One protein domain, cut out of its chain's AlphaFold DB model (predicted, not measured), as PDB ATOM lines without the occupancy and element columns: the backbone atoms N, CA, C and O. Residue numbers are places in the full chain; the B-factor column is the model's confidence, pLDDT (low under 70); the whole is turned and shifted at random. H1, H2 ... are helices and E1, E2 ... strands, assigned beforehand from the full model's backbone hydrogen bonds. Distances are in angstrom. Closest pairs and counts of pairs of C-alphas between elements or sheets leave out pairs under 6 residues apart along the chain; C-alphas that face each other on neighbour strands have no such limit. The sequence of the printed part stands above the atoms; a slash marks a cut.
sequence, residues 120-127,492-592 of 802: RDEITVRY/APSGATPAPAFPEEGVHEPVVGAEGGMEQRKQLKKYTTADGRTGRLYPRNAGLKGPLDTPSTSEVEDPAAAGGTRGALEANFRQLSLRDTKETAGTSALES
ATOM      1  N   ARG A 120      -3.231 -33.479 -10.253       91.56
ATOM      2  CA  ARG A 120      -2.243 -34.543 -10.490       91.56
ATOM      3  C   ARG A 120      -1.288 -34.217 -11.635       91.56
ATOM      4  O   ARG A 120      -1.378 -33.162 -12.259       91.56
ATOM      5  N   ASP A 121      -0.328 -35.108 -11.852       92.56
ATOM      6  CA  ASP A 121       0.605 -35.047 -12.965       92.56
ATOM      7  C   ASP A 121      -0.021 -35.451 -14.295       92.56
ATOM      8  O   ASP A 121       0.137 -34.708 -15.256       92.56
ATOM      9  N   GLU A 122      -0.784 -36.538 -14.313       94.50
ATOM     10  CA  GLU A 122      -1.601 -36.965 -15.445       94.50
ATOM     11  C   GLU A 122      -3.069 -36.569 -15.211       94.50
ATOM     12  O   GLU A 122      -3.598 -36.685 -14.098       94.50
ATOM     13  N   ILE A 123      -3.753 -36.125 -16.268       94.56
ATOM     14  CA  ILE A 123      -5.218 -36.049 -16.317       94.56
ATOM     15  C   ILE A 123      -5.754 -36.888 -17.476       94.56
ATOM     16  O   ILE A 123      -5.154 -36.952 -18.545       94.56
ATOM     17  N   THR A 124      -6.922 -37.496 -17.295       95.31
ATOM     18  CA  THR A 124      -7.666 -38.167 -18.366       95.31
ATOM     19  C   THR A 124      -8.764 -37.237 -18.881       95.31
ATOM     20  O   THR A 124      -9.751 -36.958 -18.197       95.31
ATOM     21  N   VAL A 125      -8.585 -36.723 -20.093       93.81
ATOM     22  CA  VAL A 125      -9.572 -35.918 -20.815       93.81
ATOM     23  C   VAL A 125     -10.626 -36.837 -21.413       93.81
ATOM     24  O   VAL A 125     -10.301 -37.839 -22.043       93.81
ATOM     25  N   ARG A 126     -11.900 -36.487 -21.236       92.25
ATOM     26  CA  ARG A 126     -13.035 -37.267 -21.730       92.25
ATOM     27  C   ARG A 126     -13.827 -36.532 -22.785       92.25
ATOM     28  O   ARG A 126     -14.305 -35.425 -22.535       92.25
ATOM     29  N   TYR A 127     -14.028 -37.202 -23.905       90.75
ATOM     30  CA  TYR A 127     -14.838 -36.731 -25.017       90.75
ATOM     31  C   TYR A 127     -16.302 -37.152 -24.835       90.75
ATOM     32  O   TYR A 127     -16.561 -38.097 -24.082       90.75
ATOM     33  N   ALA A 492     -13.745 -32.676 -22.072       89.06
ATOM     34  CA  ALA A 492     -13.543 -31.908 -23.291       89.06
ATOM     35  C   ALA A 492     -14.745 -30.966 -23.535       89.06
ATOM     36  O   ALA A 492     -15.848 -31.238 -23.038       89.06
ATOM     37  N   PRO A 493     -14.565 -29.855 -24.274       81.31
ATOM     38  CA  PRO A 493     -15.692 -29.055 -24.742       81.31
ATOM     39  C   PRO A 493     -16.605 -29.866 -25.679       81.31
ATOM     40  O   PRO A 493     -16.224 -30.923 -26.191       81.31
ATOM     41  N   SER A 494     -17.839 -29.390 -25.876       76.81
ATOM     42  CA  SER A 494     -18.779 -30.026 -26.806       76.81
ATOM     43  C   SER A 494     -18.208 -30.010 -28.230       76.81
ATOM     44  O   SER A 494     -17.504 -29.075 -28.595       76.81
ATOM     45  N   GLY A 495     -18.462 -31.054 -29.021       77.31
ATOM     46  CA  GLY A 495     -17.953 -31.163 -30.398       77.31
ATOM     47  C   GLY A 495     -16.454 -31.471 -30.552       77.31
ATOM     48  O   GLY A 495     -16.014 -31.763 -31.662       77.31
ATOM     49  N   ALA A 496     -15.664 -31.473 -29.473       81.88
ATOM     50  CA  ALA A 496     -14.254 -31.849 -29.545       81.88
ATOM     51  C   ALA A 496     -14.071 -33.333 -29.909       81.88
ATOM     52  O   ALA A 496     -14.714 -34.209 -29.327       81.88
ATOM     53  N   THR A 497     -13.129 -33.619 -30.810       83.94
ATOM     54  CA  THR A 497     -12.606 -34.970 -31.053       83.94
ATOM     55  C   THR A 497     -11.269 -35.161 -30.330       83.94
ATOM     56  O   THR A 497     -10.591 -34.174 -30.017       83.94
ATOM     57  N   PRO A 498     -10.852 -36.413 -30.076       88.31
ATOM     58  CA  PRO A 498      -9.501 -36.705 -29.616       88.31
ATOM     59  C   PRO A 498      -8.427 -36.112 -30.524       88.31
ATOM     60  O   PRO A 498      -8.578 -36.091 -31.748       88.31
ATOM     61  N   ALA A 499      -7.333 -35.657 -29.916       86.62
ATOM     62  CA  ALA A 499      -6.111 -35.377 -30.658       86.62
ATOM     63  C   ALA A 499      -5.409 -36.710 -30.996       86.62
ATOM     64  O   ALA A 499      -5.586 -37.680 -30.256       86.62
ATOM     65  N   PRO A 500      -4.578 -36.791 -32.049       88.38
ATOM     66  CA  PRO A 500      -3.612 -37.886 -32.159       88.38
ATOM     67  C   PRO A 500      -2.605 -37.831 -30.993       88.38
ATOM     68  O   PRO A 500      -2.479 -36.795 -30.329       88.38
ATOM     69  N   ALA A 501      -1.890 -38.927 -30.720       90.00
ATOM     70  CA  ALA A 501      -0.840 -38.914 -29.702       90.00
ATOM     71  C   ALA A 501       0.293 -37.933 -30.048       90.00
ATOM     72  O   ALA A 501       0.801 -37.896 -31.168       90.00
ATOM     73  N   PHE A 502       0.748 -37.205 -29.031       89.81
ATOM     74  CA  PHE A 502       1.958 -36.389 -29.054       89.81
ATOM     75  C   PHE A 502       2.768 -36.704 -27.787       89.81
ATOM     76  O   PHE A 502       2.615 -36.005 -26.780       89.81
ATOM     77  N   PRO A 503       3.617 -37.752 -27.798       89.81
ATOM     78  CA  PRO A 503       4.381 -38.168 -26.619       89.81
ATOM     79  C   PRO A 503       5.251 -37.049 -26.026       89.81
ATOM     80  O   PRO A 503       5.355 -36.936 -24.809       89.81
ATOM     81  N   GLU A 504       5.805 -36.179 -26.877       87.75
ATOM     82  CA  GLU A 504       6.602 -35.006 -26.480       87.75
ATOM     83  C   GLU A 504       5.786 -33.950 -25.715       87.75
ATOM     84  O   GLU A 504       6.298 -33.308 -24.801       87.75
ATOM     85  N   GLU A 505       4.496 -33.800 -26.038       85.44
ATOM     86  CA  GLU A 505       3.557 -32.926 -25.318       85.44
ATOM     87  C   GLU A 505       2.839 -33.664 -24.168       85.44
ATOM     88  O   GLU A 505       1.927 -33.119 -23.541       85.44
ATOM     89  N   GLY A 506       3.224 -34.917 -23.891       91.81
ATOM     90  CA  GLY A 506       2.598 -35.770 -22.883       91.81
ATOM     91  C   GLY A 506       1.168 -36.201 -23.222       91.81
ATOM     92  O   GLY A 506       0.424 -36.577 -22.320       91.81
ATOM     93  N   VAL A 507       0.754 -36.116 -24.489       92.88
ATOM     94  CA  VAL A 507      -0.582 -36.515 -24.954       92.88
ATOM     95  C   VAL A 507      -0.518 -37.950 -25.470       92.88
ATOM     96  O   VAL A 507       0.160 -38.237 -26.455       92.88
ATOM     97  N   HIS A 508      -1.218 -38.861 -24.802       94.62
ATOM     98  CA  HIS A 508      -1.233 -40.284 -25.144       94.62
ATOM     99  C   HIS A 508      -2.257 -40.609 -26.239       94.62
ATOM    100  O   HIS A 508      -3.133 -39.802 -26.545       94.62
ATOM    101  N   GLU A 509      -2.170 -41.816 -26.800       95.19
ATOM    102  CA  GLU A 509      -3.162 -42.329 -27.751       95.19
ATOM    103  C   GLU A 509      -4.553 -42.391 -27.086       95.19
ATOM    104  O   GLU A 509      -4.653 -42.824 -25.929       95.19
ATOM    105  N   PRO A 510      -5.622 -41.934 -27.759       94.94
ATOM    106  CA  PRO A 510      -6.960 -41.975 -27.197       94.94
ATOM    107  C   PRO A 510      -7.523 -43.401 -27.227       94.94
ATOM    108  O   PRO A 510      -7.384 -44.135 -28.202       94.94
ATOM    109  N   VAL A 511      -8.193 -43.788 -26.146       95.75
ATOM    110  CA  VAL A 511      -8.753 -45.129 -25.936       95.75
ATOM    111  C   VAL A 511     -10.259 -45.049 -25.718       95.75
ATOM    112  O   VAL A 511     -10.774 -44.027 -25.268       95.75
ATOM    113  N   VAL A 512     -10.986 -46.131 -26.001       93.38
ATOM    114  CA  VAL A 512     -12.404 -46.223 -25.624       93.38
ATOM    115  C   VAL A 512     -12.492 -46.425 -24.109       93.38
ATOM    116  O   VAL A 512     -11.887 -47.350 -23.569       93.38
ATOM    117  N   GLY A 513     -13.219 -45.546 -23.417       89.44
ATOM    118  CA  GLY A 513     -13.436 -45.639 -21.972       89.44
ATOM    119  C   GLY A 513     -14.348 -46.809 -21.589       89.44
ATOM    120  O   GLY A 513     -15.138 -47.283 -22.403       89.44
ATOM    121  N   ALA A 514     -14.292 -47.239 -20.323       85.06
ATOM    122  CA  ALA A 514     -15.058 -48.391 -19.823       85.06
ATOM    123  C   ALA A 514     -16.587 -48.260 -20.000       85.06
ATOM    124  O   ALA A 514     -17.279 -49.257 -20.168       85.06
ATOM    125  N   GLU A 515     -17.109 -47.031 -20.018       76.62
ATOM    126  CA  GLU A 515     -18.530 -46.737 -20.260       76.62
ATOM    127  C   GLU A 515     -18.796 -46.174 -21.673       76.62
ATOM    128  O   GLU A 515     -19.768 -45.444 -21.898       76.62
ATOM    129  N   GLY A 516     -17.887 -46.431 -22.613       82.12
ATOM    130  CA  GLY A 516     -17.906 -45.859 -23.952       82.12
ATOM    131  C   GLY A 516     -17.507 -44.379 -24.020       82.12
ATOM    132  O   GLY A 516     -17.243 -43.702 -23.020       82.12
ATOM    133  N   GLY A 517     -17.457 -43.878 -25.259       88.19
ATOM    134  CA  GLY A 517     -16.805 -42.610 -25.592       88.19
ATOM    135  C   GLY A 517     -15.278 -42.722 -25.561       88.19
ATOM    136  O   GLY A 517     -14.718 -43.718 -25.102       88.19
ATOM    137  N   MET A 518     -14.598 -41.697 -26.072       93.56
ATOM    138  CA  MET A 518     -13.133 -41.657 -26.092       93.56
ATOM    139  C   MET A 518     -12.591 -40.982 -24.827       93.56
ATOM    140  O   MET A 518     -13.132 -39.980 -24.349       93.56
ATOM    141  N   GLU A 519     -11.486 -41.505 -24.312       95.00
ATOM    142  CA  GLU A 519     -10.719 -40.966 -23.193       95.00
ATOM    143  C   GLU A 519      -9.246 -40.834 -23.608       95.00
ATOM    144  O   GLU A 519      -8.698 -41.707 -24.277       95.00
ATOM    145  N   GLN A 520      -8.588 -39.738 -23.236       94.81
ATOM    146  CA  GLN A 520      -7.212 -39.441 -23.634       94.81
ATOM    147  C   GLN A 520      -6.409 -38.922 -22.448       94.81
ATOM    148  O   GLN A 520      -6.800 -37.954 -21.795       94.81
ATOM    149  N   ARG A 521      -5.268 -39.548 -22.163       95.88
ATOM    150  CA  ARG A 521      -4.385 -39.119 -21.071       95.88
ATOM    151  C   ARG A 521      -3.501 -37.960 -21.541       95.88
ATOM    152  O   ARG A 521      -2.951 -38.020 -22.640       95.88
ATOM    153  N   LYS A 522      -3.379 -36.909 -20.724       94.12
ATOM    154  CA  LYS A 522      -2.467 -35.771 -20.917       94.12
ATOM    155  C   LYS A 522      -1.654 -35.540 -19.644       94.12
ATOM    156  O   LYS A 522      -2.225 -35.242 -18.593       94.12
ATOM    157  N   GLN A 523      -0.332 -35.602 -19.760       94.62
ATOM    158  CA  GLN A 523       0.589 -35.152 -18.722       94.62
ATOM    159  C   GLN A 523       0.578 -33.618 -18.653       94.62
ATOM    160  O   GLN A 523       0.704 -32.922 -19.661       94.62
ATOM    161  N   LEU A 524       0.418 -33.063 -17.454       91.81
ATOM    162  CA  LEU A 524       0.427 -31.626 -17.216       91.81
ATOM    163  C   LEU A 524       1.862 -31.110 -17.065       91.81
ATOM    164  O   LEU A 524       2.593 -31.546 -16.165       91.81
ATOM    165  N   LYS A 525       2.233 -30.118 -17.891       89.50
ATOM    166  CA  LYS A 525       3.507 -29.389 -17.781       89.50
ATOM    167  C   LYS A 525       3.691 -28.879 -16.344       89.50
ATOM    168  O   LYS A 525       2.814 -28.199 -15.800       89.50
ATOM    169  N   LYS A 526       4.827 -29.201 -15.717       90.38
ATOM    170  CA  LYS A 526       5.229 -28.624 -14.423       90.38
ATOM    171  C   LYS A 526       5.767 -27.211 -14.647       90.38
ATOM    172  O   LYS A 526       6.469 -26.980 -15.622       90.38
ATOM    173  N   TYR A 527       5.498 -26.307 -13.714       85.25
ATOM    174  CA  TYR A 527       6.137 -24.992 -13.653       85.25
ATOM    175  C   TYR A 527       6.578 -24.702 -12.215       85.25
ATOM    176  O   TYR A 527       6.029 -25.278 -11.273       85.25
ATOM    177  N   THR A 528       7.541 -23.802 -12.032       84.94
ATOM    178  CA  THR A 528       8.011 -23.380 -10.704       84.94
ATOM    179  C   THR A 528       7.743 -21.891 -10.537       84.94
ATOM    180  O   THR A 528       8.098 -21.093 -11.401       84.94
ATOM    181  N   THR A 529       7.079 -21.499  -9.451       79.44
ATOM    182  CA  THR A 529       6.838 -20.088  -9.127       79.44
ATOM    183  C   THR A 529       8.113 -19.407  -8.628       79.44
ATOM    184  O   THR A 529       9.061 -20.058  -8.193       79.44
ATOM    185  N   ALA A 530       8.127 -18.070  -8.628       78.38
ATOM    186  CA  ALA A 530       9.260 -17.285  -8.125       78.38
ATOM    187  C   ALA A 530       9.581 -17.529  -6.632       78.38
ATOM    188  O   ALA A 530      10.705 -17.288  -6.211       78.38
ATOM    189  N   ASP A 531       8.624 -18.027  -5.838       81.56
ATOM    190  CA  ASP A 531       8.826 -18.459  -4.446       81.56
ATOM    191  C   ASP A 531       9.169 -19.959  -4.307       81.56
ATOM    192  O   ASP A 531       9.058 -20.525  -3.222       81.56
ATOM    193  N   GLY A 532       9.581 -20.615  -5.398       83.94
ATOM    194  CA  GLY A 532      10.099 -21.987  -5.404       83.94
ATOM    195  C   GLY A 532       9.046 -23.097  -5.330       83.94
ATOM    196  O   GLY A 532       9.411 -24.274  -5.310       83.94
ATOM    197  N   ARG A 533       7.745 -22.777  -5.313       82.25
ATOM    198  CA  ARG A 533       6.686 -23.800  -5.315       82.25
ATOM    199  C   ARG A 533       6.539 -24.408  -6.699       82.25
ATOM    200  O   ARG A 533       6.528 -23.699  -7.704       82.25
ATOM    201  N   THR A 534       6.326 -25.716  -6.757       81.06
ATOM    202  CA  THR A 534       5.984 -26.398  -8.006       81.06
ATOM    203  C   THR A 534       4.470 -26.416  -8.217       81.06
ATOM    204  O   THR A 534       3.689 -26.851  -7.367       81.06
ATOM    205  N   GLY A 535       4.051 -25.918  -9.375       86.19
ATOM    206  CA  GLY A 535       2.688 -25.979  -9.884       86.19
ATOM    207  C   GLY A 535       2.611 -26.829 -11.153       86.19
ATOM    208  O   GLY A 535       3.615 -27.331 -11.665       86.19
ATOM    209  N   ARG A 536       1.398 -26.989 -11.684       88.44
ATOM    210  CA  ARG A 536       1.153 -27.656 -12.975       88.44
ATOM    211  C   ARG A 536       0.218 -26.821 -13.834       88.44
ATOM    212  O   ARG A 536      -0.763 -26.289 -13.318       88.44
ATOM    213  N   LEU A 537       0.505 -26.683 -15.121       83.69
ATOM    214  CA  LEU A 537      -0.335 -25.914 -16.036       83.69
ATOM    215  C   LEU A 537      -1.531 -26.766 -16.473       83.69
ATOM    216  O   LEU A 537      -1.409 -27.636 -17.330       83.69
ATOM    217  N   TYR A 538      -2.702 -26.505 -15.889       83.75
ATOM    218  CA  TYR A 538      -3.959 -27.046 -16.404       83.75
ATOM    219  C   TYR A 538      -4.316 -26.325 -17.722       83.75
ATOM    220  O   TYR A 538      -4.341 -25.087 -17.726       83.75
ATOM    221  N   PRO A 539      -4.596 -27.032 -18.835       80.19
ATOM    222  CA  PRO A 539      -4.686 -26.435 -20.171       80.19
ATOM    223  C   PRO A 539      -6.027 -25.713 -20.388       80.19
ATOM    224  O   PRO A 539      -6.923 -26.179 -21.091       80.19
ATOM    225  N   ARG A 540      -6.174 -24.536 -19.769       73.56
ATOM    226  CA  ARG A 540      -7.392 -23.702 -19.827       73.56
ATOM    227  C   ARG A 540      -7.758 -23.273 -21.251       73.56
ATOM    228  O   ARG A 540      -8.939 -23.133 -21.551       73.56
ATOM    229  N   ASN A 541      -6.760 -23.086 -22.117       71.06
ATOM    230  CA  ASN A 541      -6.960 -22.669 -23.507       71.06
ATOM    231  C   ASN A 541      -7.633 -23.764 -24.357       71.06
ATOM    232  O   ASN A 541      -8.331 -23.431 -25.306       71.06
ATOM    233  N   ALA A 542      -7.514 -25.041 -23.972       71.75
ATOM    234  CA  ALA A 542      -8.205 -26.166 -24.610       71.75
ATOM    235  C   ALA A 542      -9.683 -26.310 -24.174       71.75
ATOM    236  O   ALA A 542     -10.313 -27.335 -24.423       71.75
ATOM    237  N   GLY A 543     -10.241 -25.322 -23.462       76.50
ATOM    238  CA  GLY A 543     -11.654 -25.305 -23.066       76.50
ATOM    239  C   GLY A 543     -12.063 -26.400 -22.073       76.50
ATOM    240  O   GLY A 543     -13.259 -26.627 -21.896       76.50
ATOM    241  N   LEU A 544     -11.104 -27.082 -21.429       83.00
ATOM    242  CA  LEU A 544     -11.391 -28.223 -20.556       83.00
ATOM    243  C   LEU A 544     -12.287 -27.829 -19.375       83.00
ATOM    244  O   LEU A 544     -11.912 -27.048 -18.496       83.00
ATOM    245  N   LYS A 545     -13.477 -28.433 -19.332       80.19
ATOM    246  CA  LYS A 545     -14.481 -28.235 -18.286       80.19
ATOM    247  C   LYS A 545     -14.104 -29.150 -17.103       80.19
ATOM    248  O   LYS A 545     -14.504 -30.309 -17.021       80.19
ATOM    249  N   GLY A 546     -13.253 -28.634 -16.211       77.00
ATOM    250  CA  GLY A 546     -12.643 -29.382 -15.098       77.00
ATOM    251  C   GLY A 546     -13.633 -29.982 -14.088       77.00
ATOM    252  O   GLY A 546     -13.658 -31.201 -13.946       77.00
ATOM    253  N   PRO A 547     -14.483 -29.191 -13.407       78.75
ATOM    254  CA  PRO A 547     -15.411 -29.739 -12.416       78.75
ATOM    255  C   PRO A 547     -16.672 -30.379 -13.009       78.75
ATOM    256  O   PRO A 547     -17.333 -31.159 -12.330       78.75
ATOM    257  N   LEU A 548     -17.022 -30.054 -14.255       81.00
ATOM    258  CA  LEU A 548     -18.242 -30.545 -14.894       81.00
ATOM    259  C   LEU A 548     -18.039 -31.955 -15.455       81.00
ATOM    260  O   LEU A 548     -16.998 -32.263 -16.037       81.00
ATOM    261  N   ASP A 549     -19.068 -32.788 -15.327       79.31
ATOM    262  CA  ASP A 549     -19.115 -34.077 -16.013       79.31
ATOM    263  C   ASP A 549     -19.237 -33.895 -17.542       79.31
ATOM    264  O   ASP A 549     -19.697 -32.860 -18.036       79.31
ATOM    265  N   THR A 550     -18.832 -34.910 -18.298       77.75
ATOM    266  CA  THR A 550     -18.749 -34.893 -19.764       77.75
ATOM    267  C   THR A 550     -20.132 -34.697 -20.413       77.75
ATOM    268  O   THR A 550     -21.109 -35.259 -19.910       77.75
ATOM    269  N   PRO A 551     -20.289 -33.908 -21.497       75.56
ATOM    270  CA  PRO A 551     -21.560 -33.821 -22.224       75.56
ATOM    271  C   PRO A 551     -22.021 -35.195 -22.733       75.56
ATOM    272  O   PRO A 551     -21.188 -36.007 -23.146       75.56
ATOM    273  N   SER A 552     -23.331 -35.455 -22.720       79.69
ATOM    274  CA  SER A 552     -23.872 -36.654 -23.362       79.69
ATOM    275  C   SER A 552     -24.092 -36.431 -24.860       79.69
ATOM    276  O   SER A 552     -24.650 -35.410 -25.253       79.69
ATOM    277  N   THR A 553     -23.746 -37.407 -25.700       75.44
ATOM    278  CA  THR A 553     -24.194 -37.435 -27.102       75.44
ATOM    279  C   THR A 553     -25.669 -37.828 -27.228       75.44
ATOM    280  O   THR A 553     -26.304 -37.449 -28.203       75.44
ATOM    281  N   SER A 554     -26.259 -38.483 -26.216       69.88
ATOM    282  CA  SER A 554     -27.714 -38.705 -26.123       69.88
ATOM    283  C   SER A 554     -28.493 -37.475 -25.625       69.88
ATOM    284  O   SER A 554     -29.664 -37.595 -25.282       69.88
ATOM    285  N   GLU A 555     -27.867 -36.297 -25.507       67.06
ATOM    286  CA  GLU A 555     -28.564 -35.007 -25.321       67.06
ATOM    287  C   GLU A 555     -28.854 -34.300 -26.663       67.06
ATOM    288  O   GLU A 555     -29.566 -33.300 -26.662       67.06
ATOM    289  N   VAL A 556     -28.337 -34.799 -27.797       59.41
ATOM    290  CA  VAL A 556     -28.532 -34.197 -29.131       59.41
ATOM    291  C   VAL A 556     -29.581 -34.985 -29.912       59.41
ATOM    292  O   VAL A 556     -29.260 -35.882 -30.686       59.41
ATOM    293  N   GLU A 557     -30.847 -34.660 -29.672       55.69
ATOM    294  CA  GLU A 557     -31.992 -35.307 -30.334       55.69
ATOM    295  C   GLU A 557     -32.532 -34.489 -31.508       55.69
ATOM    296  O   GLU A 557     -33.089 -35.053 -32.442       55.69
ATOM    297  N   ASP A 558     -32.291 -33.178 -31.496       53.34
ATOM    298  CA  ASP A 558     -32.608 -32.283 -32.603       53.34
ATOM    299  C   ASP A 558     -31.315 -31.669 -33.184       53.34
ATOM    300  O   ASP A 558     -30.812 -30.655 -32.675       53.34
ATOM    301  N   PRO A 559     -30.736 -32.278 -34.240       51.81
ATOM    302  CA  PRO A 559     -29.593 -31.712 -34.952       51.81
ATOM    303  C   PRO A 559     -29.953 -30.460 -35.775       51.81
ATOM    304  O   PRO A 559     -29.045 -29.719 -36.151       51.81
ATOM    305  N   ALA A 560     -31.239 -30.183 -36.030       52.16
ATOM    306  CA  ALA A 560     -31.695 -28.966 -36.702       52.16
ATOM    307  C   ALA A 560     -31.803 -27.775 -35.727       52.16
ATOM    308  O   ALA A 560     -31.435 -26.662 -36.096       52.16
ATOM    309  N   ALA A 561     -32.160 -27.996 -34.458       51.25
ATOM    310  CA  ALA A 561     -32.021 -26.990 -33.394       51.25
ATOM    311  C   ALA A 561     -30.549 -26.681 -33.054       51.25
ATOM    312  O   ALA A 561     -30.228 -25.571 -32.633       51.25
ATOM    313  N   ALA A 562     -29.631 -27.624 -33.297       51.97
ATOM    314  CA  ALA A 562     -28.188 -27.359 -33.326       51.97
ATOM    315  C   ALA A 562     -27.721 -26.659 -34.632       51.97
ATOM    316  O   ALA A 562     -26.531 -26.383 -34.804       51.97
ATOM    317  N   GLY A 563     -28.648 -26.356 -35.551       45.22
ATOM    318  CA  GLY A 563     -28.451 -25.954 -36.949       45.22
ATOM    319  C   GLY A 563     -27.880 -24.558 -37.213       45.22
ATOM    320  O   GLY A 563     -28.167 -23.959 -38.247       45.22
ATOM    321  N   GLY A 564     -27.001 -24.049 -36.350       46.19
ATOM    322  CA  GLY A 564     -26.102 -22.932 -36.663       46.19
ATOM    323  C   GLY A 564     -24.880 -23.396 -37.468       46.19
ATOM    324  O   GLY A 564     -23.743 -23.183 -37.039       46.19
ATOM    325  N   THR A 565     -25.099 -24.062 -38.610       51.34
ATOM    326  CA  THR A 565     -24.129 -24.936 -39.316       51.34
ATOM    327  C   THR A 565     -22.786 -24.308 -39.704       51.34
ATOM    328  O   THR A 565     -21.838 -25.039 -39.979       51.34
ATOM    329  N   ARG A 566     -22.651 -22.977 -39.685       46.12
ATOM    330  CA  ARG A 566     -21.382 -22.278 -39.963       46.12
ATOM    331  C   ARG A 566     -20.574 -21.949 -38.700       46.12
ATOM    332  O   ARG A 566     -19.353 -22.070 -38.711       46.12
ATOM    333  N   GLY A 567     -21.247 -21.594 -37.603       52.94
ATOM    334  CA  GLY A 567     -20.597 -21.245 -36.333       52.94
ATOM    335  C   GLY A 567     -20.044 -22.465 -35.597       52.94
ATOM    336  O   GLY A 567     -18.919 -22.426 -35.106       52.94
ATOM    337  N   ALA A 568     -20.795 -23.572 -35.580       53.25
ATOM    338  CA  ALA A 568     -20.359 -24.816 -34.942       53.25
ATOM    339  C   ALA A 568     -19.123 -25.425 -35.632       53.25
ATOM    340  O   ALA A 568     -18.198 -25.872 -34.959       53.25
ATOM    341  N   LEU A 569     -19.059 -25.385 -36.967       51.53
ATOM    342  CA  LEU A 569     -17.924 -25.907 -37.738       51.53
ATOM    343  C   LEU A 569     -16.640 -25.084 -37.536       51.53
ATOM    344  O   LEU A 569     -15.579 -25.670 -37.327       51.53
ATOM    345  N   GLU A 570     -16.720 -23.748 -37.523       49.19
ATOM    346  CA  GLU A 570     -15.558 -22.893 -37.222       49.19
ATOM    347  C   GLU A 570     -15.140 -22.947 -35.744       49.19
ATOM    348  O   GLU A 570     -13.944 -22.892 -35.441       49.19
ATOM    349  N   ALA A 571     -16.095 -23.090 -34.817       51.66
ATOM    350  CA  ALA A 571     -15.808 -23.315 -33.402       51.66
ATOM    351  C   ALA A 571     -15.078 -24.648 -33.196       51.66
ATOM    352  O   ALA A 571     -14.022 -24.657 -32.565       51.66
ATOM    353  N   ASN A 572     -15.567 -25.733 -33.807       51.00
ATOM    354  CA  ASN A 572     -14.894 -27.030 -33.813       51.00
ATOM    355  C   ASN A 572     -13.470 -26.886 -34.376       51.00
ATOM    356  O   ASN A 572     -12.508 -27.158 -33.661       51.00
ATOM    357  N   PHE A 573     -13.290 -26.339 -35.586       51.12
ATOM    358  CA  PHE A 573     -11.955 -26.173 -36.192       51.12
ATOM    359  C   PHE A 573     -10.957 -25.361 -35.343       51.12
ATOM    360  O   PHE A 573      -9.753 -25.584 -35.450       51.12
ATOM    361  N   ARG A 574     -11.421 -24.443 -34.482       50.28
ATOM    362  CA  ARG A 574     -10.558 -23.674 -33.562       50.28
ATOM    363  C   ARG A 574     -10.350 -24.319 -32.186       50.28
ATOM    364  O   ARG A 574      -9.449 -23.888 -31.471       50.28
ATOM    365  N   GLN A 575     -11.148 -25.317 -31.809       51.72
ATOM    366  CA  GLN A 575     -11.082 -26.007 -30.509       51.72
ATOM    367  C   GLN A 575     -10.405 -27.390 -30.583       51.72
ATOM    368  O   GLN A 575     -10.185 -28.033 -29.557       51.72
ATOM    369  N   LEU A 576     -10.064 -27.861 -31.786       49.56
ATOM    370  CA  LEU A 576      -9.806 -29.273 -32.089       49.56
ATOM    371  C   LEU A 576      -8.392 -29.815 -31.798       49.56
ATOM    372  O   LEU A 576      -7.893 -30.688 -32.506       49.56
ATOM    373  N   SER A 577      -7.740 -29.372 -30.721       55.91
ATOM    374  CA  SER A 577      -6.588 -30.118 -30.195       55.91
ATOM    375  C   SER A 577      -6.306 -29.842 -28.721       55.91
ATOM    376  O   SER A 577      -6.269 -28.688 -28.304       55.91
ATOM    377  N   LEU A 578      -5.939 -30.892 -27.974       57.31
ATOM    378  CA  LEU A 578      -5.285 -30.780 -26.659       57.31
ATOM    379  C   LEU A 578      -3.889 -30.143 -26.706       57.31
ATOM    380  O   LEU A 578      -3.300 -29.880 -25.653       57.31
ATOM    381  N   ARG A 579      -3.371 -29.915 -27.913       62.03
ATOM    382  CA  ARG A 579      -2.167 -29.148 -28.188       62.03
ATOM    383  C   ARG A 579      -2.328 -27.731 -27.652       62.03
ATOM    384  O   ARG A 579      -3.349 -27.086 -27.902       62.03
ATOM    385  N   ASP A 580      -1.317 -27.213 -26.966       57.91
ATOM    386  CA  ASP A 580      -1.322 -25.836 -26.463       57.91
ATOM    387  C   ASP A 580      -0.999 -24.855 -27.619       57.91
ATOM    388  O   ASP A 580       0.024 -24.176 -27.627       57.91
ATOM    389  N   THR A 581      -1.878 -24.799 -28.635       45.72
ATOM    390  CA  THR A 581      -1.641 -24.179 -29.967       45.72
ATOM    391  C   THR A 581      -1.288 -22.696 -29.948       45.72
ATOM    392  O   THR A 581      -0.787 -22.171 -30.945       45.72
ATOM    393  N   LYS A 582      -1.519 -22.018 -28.823       50.09
ATOM    394  CA  LYS A 582      -0.841 -20.772 -28.474       50.09
ATOM    395  C   LYS A 582      -0.442 -20.811 -27.007       50.09
ATOM    396  O   LYS A 582      -1.289 -20.636 -26.125       50.09
ATOM    397  N   GLU A 583       0.864 -20.882 -26.765       48.44
ATOM    398  CA  GLU A 583       1.483 -20.222 -25.618       48.44
ATOM    399  C   GLU A 583       1.226 -18.716 -25.744       48.44
ATOM    400  O   GLU A 583       2.020 -17.933 -26.260       48.44
ATOM    401  N   THR A 584       0.037 -18.299 -25.310       46.81
ATOM    402  CA  THR A 584      -0.272 -16.889 -25.081       46.81
ATOM    403  C   THR A 584       0.792 -16.300 -24.162       46.81
ATOM    404  O   THR A 584       1.198 -16.970 -23.214       46.81
ATOM    405  N   ALA A 585       1.195 -15.043 -24.364       49.41
ATOM    406  CA  ALA A 585       2.311 -14.436 -23.622       49.41
ATOM    407  C   ALA A 585       2.192 -14.532 -22.078       49.41
ATOM    408  O   ALA A 585       3.192 -14.444 -21.372       49.41
ATOM    409  N   GLY A 586       0.984 -14.752 -21.541       51.84
ATOM    410  CA  GLY A 586       0.742 -15.032 -20.123       51.84
ATOM    411  C   GLY A 586       1.202 -16.412 -19.614       51.84
ATOM    412  O   GLY A 586       1.553 -16.502 -18.441       51.84
ATOM    413  N   THR A 587       1.239 -17.466 -20.442       50.12
ATOM    414  CA  THR A 587       1.805 -18.777 -20.054       50.12
ATOM    415  C   THR A 587       3.317 -18.803 -20.239       50.12
ATOM    416  O   THR A 587       4.019 -19.235 -19.328       50.12
ATOM    417  N   SER A 588       3.848 -18.209 -21.316       51.19
ATOM    418  CA  SER A 588       5.303 -18.031 -21.445       51.19
ATOM    419  C   SER A 588       5.877 -17.143 -20.327       51.19
ATOM    420  O   SER A 588       7.020 -17.326 -19.931       51.19
ATOM    421  N   ALA A 589       5.085 -16.214 -19.767       50.84
ATOM    422  CA  ALA A 589       5.442 -15.401 -18.595       50.84
ATOM    423  C   ALA A 589       5.315 -16.123 -17.230       50.84
ATOM    424  O   ALA A 589       5.546 -15.495 -16.188       50.84
ATOM    425  N   LEU A 590       4.913 -17.401 -17.226       51.78
ATOM    426  CA  LEU A 590       4.982 -18.321 -16.082       51.78
ATOM    427  C   LEU A 590       6.122 -19.341 -16.231       51.78
ATOM    428  O   LEU A 590       6.653 -19.786 -15.219       51.78
ATOM    429  N   GLU A 591       6.503 -19.695 -17.462       47.69
ATOM    430  CA  GLU A 591       7.641 -20.585 -17.747       47.69
ATOM    431  C   GLU A 591       8.983 -19.830 -17.839       47.69
ATOM    432  O   GLU A 591      10.035 -20.399 -17.551       47.69
ATOM    433  N   SER A 592       8.982 -18.531 -18.163       45.53
ATOM    434  CA  SER A 592      10.179 -17.692 -18.056       45.53
ATOM    435  C   SER A 592      10.532 -17.414 -16.590       45.53
ATOM    436  O   SER A 592       9.713 -16.840 -15.867       45.53
TER     437      SER A 592
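This is residues 120 to 127 and 492 to 592 of the 802 residues of an uncharacterized protein of Streptomyces sp. YIM 121038 (UniProt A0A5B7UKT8). Little regular structure: a two-stranded antiparallel ribbon, E1 and E2, runs on through E2 into a small antiparallel hairpin, E3 and E4; long loops and short helices H1 and H2 make the rest, and residues 554 to 567 stick out. The 109 printed residues, 33 in named elements, are mixed in class, in the order E1 E2 E3 E4 H1 H2. The whole is only just loose, close to compact, with a radius of gyration of the C-alphas of 15.9 A, spanning 52 by 32 by 24 A.

E1 is residues 122 to 126, 13.1 A, from C-alpha 122 at (-1.601, -36.965, -15.445). E2 is 518 to 523, 16.9 A; E3 526 to 528; E4 534 to 536; H1 567 to 575, 12.1 A; H2 585 to 591, ending at C-alpha 591 (7.641, -20.585, -17.747).

N 125 of E1 and O 520 of E2 are 2.8 A apart. E2 runs on into E3 at 32 degrees. In the hairpin, N 535 and O 527 are 2.8 A apart. The closest C-alphas of E3 and H2, Tyr 527 and Glu 591, are 6.2 A apart. H1 and H2 are apart. Every O i to N i+4 pair is within hydrogen-bond range in H1, 2 of 3 in H2.

Residues 128 to 491 are not printed; C-alphas 127 and 492 are 5.3 A apart. E4 to H1 is a long link. Residues 554 to 592 have pLDDT under 70.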